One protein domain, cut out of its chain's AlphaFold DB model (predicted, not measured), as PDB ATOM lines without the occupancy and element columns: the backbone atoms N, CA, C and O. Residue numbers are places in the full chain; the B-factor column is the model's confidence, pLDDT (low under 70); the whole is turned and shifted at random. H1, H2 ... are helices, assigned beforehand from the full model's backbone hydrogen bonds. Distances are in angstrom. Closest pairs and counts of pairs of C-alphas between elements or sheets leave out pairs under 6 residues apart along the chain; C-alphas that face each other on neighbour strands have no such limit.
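AT A GLANCE: This is residues 46 to 87 of the 110 residues of an uncharacterized protein of Tetracentron sinense (UniProt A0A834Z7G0). Three helices are strung out one after another in an open, flat arrangement without a packed core: H2, the longest, is in the middle, with the short H1 at one end and H3 at the other. The link of residues 67 to 74 carries the chain from H2 across to H3, which touches no helix. The printed part has 42 residues, with three named helices in the order H1, H2, H3 and no named strand; the class is all helix. The whole is loose, with a radius of gyration of the C-alphas of 12.7 A, and the C-alphas span 33 by 23 by 11 A.

IN THESE COORDINATES: H2 is residues 54 to 66, 17.4 A from first to last C-alpha, beginning at C-alpha 54 (37.152, -29.836, 25.671). H1 is residues 46 to 50, 6.1 A long, from C-alpha 46 at (41.323, -19.276, 26.479). H3 is residues 75 to 85, 15.0 A long, and ends at C-alpha 85 (25.813, -47.949, 34.511).

HOW THE PARTS SIT: H2 touches H1 only at the corner by their link, and only just, with 3 pairs of C-alphas within 8 A. The closest C-alphas are those of Ala 50 and Phe 57, 5.4 A apart, and H2 touches H1 with residues 56 to 58 alone. H2 and H3 are apart, and so are H1 and H3. In H1, H2 and H3, every O i to N i+4 pair is within hydrogen-bond range.

THE WHOLE: The two C-alphas farthest apart are those of Ile 46 and Gly 87, 35.0 A. The printed part has no cut. The link from H1 to H2 is tight, with 3 residues, and that from H2 to H3 is short, with 8. Residues 59 to 69 stand free, of which 59 to 66 belong to H2, and so do residues 80 to 87, of which 80 to 85 belong to H3. The mean pLDDT of the printed part is 70.4; 21 residues are under 70, among them residues 66 to 78.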
ATOM      1  N   ILE A  46      41.799 -18.323  25.473       68.75
ATOM      2  CA  ILE A  46      41.323 -19.276  26.479       68.75
ATOM      3  C   ILE A  46      40.345 -20.281  25.854       68.75
ATOM      4  O   ILE A  46      40.437 -21.475  26.118       68.75
ATOM      5  N   LEU A  47      39.447 -19.819  24.980       69.81
ATOM      6  CA  LEU A  47      38.457 -20.670  24.323       69.81
ATOM      7  C   LEU A  47      39.057 -21.481  23.162       69.81
ATOM      8  O   LEU A  47      38.593 -22.584  22.882       69.81
ATOM      9  N   LYS A  48      40.133 -21.000  22.528       70.19
ATOM     10  CA  LYS A  48      40.891 -21.786  21.537       70.19
ATOM     11  C   LYS A  48      41.599 -22.985  22.163       70.19
ATOM     12  O   LYS A  48      41.538 -24.074  21.598       70.19
ATOM     13  N   GLU A  49      42.222 -22.800  23.326       74.06
ATOM     14  CA  GLU A  49      42.869 -23.904  24.044       74.06
ATOM     15  C   GLU A  49      41.822 -24.829  24.693       74.06
ATOM     16  O   GLU A  49      41.958 -26.048  24.648       74.06
ATOM     17  N   ALA A  50      40.705 -24.273  25.175       72.12
ATOM     18  CA  ALA A  50      39.559 -25.040  25.665       72.12
ATOM     19  C   ALA A  50      38.973 -26.004  24.625       72.12
ATOM     20  O   ALA A  50      38.553 -27.102  24.968       72.12
ATOM     21  N   LEU A  51      38.929 -25.609  23.350       72.38
ATOM     22  CA  LEU A  51      38.420 -26.457  22.267       72.38
ATOM     23  C   LEU A  51      39.390 -27.578  21.864       72.38
ATOM     24  O   LEU A  51      38.973 -28.524  21.196       72.38
ATOM     25  N   LYS A  52      40.664 -27.485  22.257       82.19
ATOM     26  CA  LYS A  52      41.686 -28.511  22.016       82.19
ATOM     27  C   LYS A  52      41.570 -29.658  23.021       82.19
ATOM     28  O   LYS A  52      41.693 -30.816  22.633       82.19
ATOM     29  N   GLU A  53      41.243 -29.335  24.273       81.50
ATOM     30  CA  GLU A  53      40.951 -30.296  25.344       81.50
ATOM     31  C   GLU A  53      39.583 -30.012  25.990       81.50
ATOM     32  O   GLU A  53      39.488 -29.612  27.158       81.50
ATOM     33  N   PRO A  54      38.486 -30.239  25.242       77.38
ATOM     34  CA  PRO A  54      37.152 -29.836  25.671       77.38
ATOM     35  C   PRO A  54      36.702 -30.547  26.947       77.38
ATOM     36  O   PRO A  54      35.996 -29.951  27.751       77.38
ATOM     37  N   VAL A  55      37.142 -31.787  27.184       81.62
ATOM     38  CA  VAL A  55      36.748 -32.573  28.366       81.62
ATOM     39  C   VAL A  55      37.339 -31.998  29.657       81.62
ATOM     40  O   VAL A  55      36.610 -31.818  30.631       81.62
ATOM     41  N   ALA A  56      38.628 -31.652  29.661       85.50
ATOM     42  CA  ALA A  56      39.289 -31.060  30.825       85.50
ATOM     43  C   ALA A  56      38.764 -29.643  31.107       85.50
ATOM     44  O   ALA A  56      38.461 -29.299  32.253       85.50
ATOM     45  N   PHE A  57      38.571 -28.841  30.053       85.25
ATOM     46  CA  PHE A  57      38.003 -27.500  30.170       85.25
ATOM     47  C   PHE A  57      36.559 -27.513  30.679       85.25
ATOM     48  O   PHE A  57      36.228 -26.786  31.617       85.25
ATOM     49  N   MET A  58      35.697 -28.350  30.095       84.62
ATOM     50  CA  MET A  58      34.321 -28.504  30.562       84.62
ATOM     51  C   MET A  58      34.309 -29.005  32.005       84.62
ATOM     52  O   MET A  58      33.568 -28.452  32.806       84.62
ATOM     53  N   GLY A  59      35.178 -29.946  32.382       83.25
ATOM     54  CA  GLY A  59      35.333 -30.389  33.770       83.25
ATOM     55  C   GLY A  59      35.628 -29.243  34.743       83.25
ATOM     56  O   GLY A  59      34.951 -29.117  35.761       83.25
ATOM     57  N   GLY A  60      36.563 -28.350  34.404       80.88
ATOM     58  CA  GLY A  60      36.878 -27.161  35.205       80.88
ATOM     59  C   GLY A  60      35.760 -26.110  35.224       80.88
ATOM     60  O   GLY A  60      35.470 -25.541  36.277       80.88
ATOM     61  N   MET A  61      35.087 -25.875  34.090       81.06
ATOM     62  CA  MET A  61      33.939 -24.964  34.018       81.06
ATOM     63  C   MET A  61      32.727 -25.489  34.782       81.06
ATOM     64  O   MET A  61      32.123 -24.720  35.518       81.06
ATOM     65  N   PHE A  62      32.366 -26.768  34.651       78.88
ATOM     66  CA  PHE A  62      31.281 -27.374  35.424       78.88
ATOM     67  C   PHE A  62      31.637 -27.412  36.915       78.88
ATOM     68  O   PHE A  62      30.797 -27.056  37.736       78.88
ATOM     69  N   ALA A  63      32.887 -27.718  37.284       79.94
ATOM     70  CA  ALA A  63      33.349 -27.645  38.673       79.94
ATOM     71  C   ALA A  63      33.315 -26.212  39.243       79.94
ATOM     72  O   ALA A  63      33.000 -26.026  40.419       79.94
ATOM     73  N   GLY A  64      33.605 -25.194  38.426       77.44
ATOM     74  CA  GLY A  64      33.589 -23.782  38.816       77.44
ATOM     75  C   GLY A  64      32.192 -23.156  38.849       77.44
ATOM     76  O   GLY A  64      31.866 -22.462  39.811       77.44
ATOM     77  N   LEU A  65      31.364 -23.424  37.834       72.06
ATOM     78  CA  LEU A  65      29.990 -22.926  37.708       72.06
ATOM     79  C   LEU A  65      29.078 -23.544  38.763       72.06
ATOM     80  O   LEU A  65      28.227 -22.853  39.313       72.06
ATOM     81  N   LEU A  66      29.280 -24.826  39.063       63.56
ATOM     82  CA  LEU A  66      28.538 -25.485  40.121       63.56
ATOM     83  C   LEU A  66      29.176 -25.233  41.484       63.56
ATOM     84  O   LEU A  66      28.482 -25.374  42.472       63.56
ATOM     85  N   ARG A  67      30.478 -24.916  41.597       62.97
ATOM     86  CA  ARG A  67      31.200 -25.077  42.881       62.97
ATOM     87  C   ARG A  67      30.906 -26.464  43.499       62.97
ATOM     88  O   ARG A  67      30.851 -26.592  44.715       62.97
ATOM     89  N   LEU A  68      30.680 -27.480  42.653       59.16
ATOM     90  CA  LEU A  68      30.029 -28.746  43.015       59.16
ATOM     91  C   LEU A  68      28.771 -28.536  43.891       59.16
ATOM     92  O   LEU A  68      28.677 -29.066  44.994       59.16
ATOM     93  N   ASP A  69      27.783 -27.774  43.423       63.09
ATOM     94  CA  ASP A  69      26.456 -27.774  44.027       63.09
ATOM     95  C   ASP A  69      25.736 -29.038  43.569       63.09
ATOM     96  O   ASP A  69      24.990 -29.082  42.593       63.09
ATOM     97  N   LEU A  70      26.049 -30.114  44.284       55.06
ATOM     98  CA  LEU A  70      25.397 -31.405  44.174       55.06
ATOM     99  C   LEU A  70      23.919 -31.332  44.545       55.06
ATOM    100  O   LEU A  70      23.298 -32.370  44.438       55.06
ATOM    101  N   ASN A  71      23.349 -30.210  45.007       58.53
ATOM    102  CA  ASN A  71      21.959 -30.157  45.470       58.53
ATOM    103  C   ASN A  71      20.920 -29.898  44.374       58.53
ATOM    104  O   ASN A  71      19.734 -30.009  44.668       58.53
ATOM    105  N   GLU A  72      21.338 -29.613  43.143       59.06
ATOM    106  CA  GLU A  72      20.432 -29.306  42.032       59.06
ATOM    107  C   GLU A  72      20.080 -30.568  41.217       59.06
ATOM    108  O   GLU A  72      20.939 -31.253  40.645       59.06
ATOM    109  N   ASP A  73      18.787 -30.877  41.149       54.31
ATOM    110  CA  ASP A  73      18.237 -31.932  40.291       54.31
ATOM    111  C   ASP A  73      18.152 -31.388  38.847       54.31
ATOM    112  O   ASP A  73      17.583 -30.309  38.664       54.31
ATOM    113  N   PRO A  74      18.716 -32.042  37.798       57.91
ATOM    114  CA  PRO A  74      18.872 -33.493  37.591       57.91
ATOM    115  C   PRO A  74      20.326 -34.028  37.571       57.91
ATOM    116  O   PRO A  74      20.572 -35.139  37.092       57.91
ATOM    117  N   LEU A  75      21.319 -33.265  38.047       57.84
ATOM    118  CA  LEU A  75      22.728 -33.690  37.983       57.84
ATOM    119  C   LEU A  75      23.034 -34.898  38.880       57.84
ATOM    120  O   LEU A  75      23.831 -35.750  38.486       57.84
ATOM    121  N   LYS A  76      22.369 -35.016  40.037       62.44
ATOM    122  CA  LYS A  76      22.461 -36.208  40.899       62.44
ATOM    123  C   LYS A  76      22.055 -37.462  40.142       62.44
ATOM    124  O   LYS A  76      22.809 -38.421  40.095       62.44
ATOM    125  N   GLU A  77      20.892 -37.431  39.499       69.06
ATOM    126  CA  GLU A  77      20.353 -38.594  38.796       69.06
ATOM    127  C   GLU A  77      21.255 -39.036  37.648       69.06
ATOM    128  O   GLU A  77      21.425 -40.235  37.439       69.06
ATOM    129  N   TRP A  78      21.862 -38.096  36.918       69.12
ATOM    130  CA  TRP A  78      22.774 -38.446  35.834       69.12
ATOM    131  C   TRP A  78      24.093 -39.021  36.354       69.12
ATOM    132  O   TRP A  78      24.535 -40.047  35.843       69.12
ATOM    133  N   VAL A  79      24.698 -38.432  37.391       72.00
ATOM    134  CA  VAL A  79      25.930 -38.965  37.999       72.00
ATOM    135  C   VAL A  79      25.671 -40.332  38.631       72.00
ATOM    136  O   VAL A  79      26.408 -41.271  38.349       72.00
ATOM    137  N   THR A  80      24.596 -40.484  39.406       69.81
ATOM    138  CA  THR A  80      24.203 -41.761  40.017       69.81
ATOM    139  C   THR A  80      23.917 -42.816  38.952       69.81
ATOM    140  O   THR A  80      24.483 -43.901  39.022       69.81
ATOM    141  N   ARG A  81      23.154 -42.490  37.897       69.88
ATOM    142  CA  ARG A  81      22.941 -43.418  36.774       69.88
ATOM    143  C   ARG A  81      24.221 -43.752  36.028       69.88
ATOM    144  O   ARG A  81      24.343 -44.867  35.539       69.88
ATOM    145  N   THR A  82      25.156 -42.812  35.906       72.19
ATOM    146  CA  THR A  82      26.423 -43.057  35.211       72.19
ATOM    147  C   THR A  82      27.332 -43.951  36.048       72.19
ATOM    148  O   THR A  82      27.876 -44.884  35.484       72.19
ATOM    149  N   VAL A  83      27.428 -43.750  37.368       70.19
ATOM    150  CA  VAL A  83      28.173 -44.620  38.304       70.19
ATOM    151  C   VAL A  83      27.576 -46.031  38.362       70.19
ATOM    152  O   VAL A  83      28.308 -47.020  38.355       70.19
ATOM    153  N   GLU A  84      26.245 -46.136  38.371       66.00
ATOM    154  CA  GLU A  84      25.535 -47.417  38.318       66.00
ATOM    155  C   GLU A  84      25.724 -48.124  36.968       66.00
ATOM    156  O   GLU A  84      25.987 -49.325  36.932       66.00
ATOM    157  N   ALA A  85      25.633 -47.392  35.852       69.56
ATOM    158  CA  ALA A  85      25.813 -47.949  34.511       69.56
ATOM    159  C   ALA A  85      27.280 -48.258  34.178       69.56
ATOM    160  O   ALA A  85      27.544 -49.171  33.399       69.56
ATOM    161  N   SER A  86      28.234 -47.522  34.754       61.53
ATOM    162  CA  SER A  86      29.665 -47.738  34.540       61.53
ATOM    163  C   SER A  86      30.216 -48.903  35.359       61.53
ATOM    164  O   SER A  86      31.363 -49.282  35.144       61.53
ATOM    165  N   GLY A  87      29.438 -49.480  36.286       53.00
ATOM    166  CA  GLY A  87      29.848 -50.656  37.058       53.00
ATOM    167  C   GLY A  87      31.119 -50.435  37.882       53.00
ATOM    168  O   GLY A  87      31.791 -51.407  38.228       53.00
TER     169      GLY A  87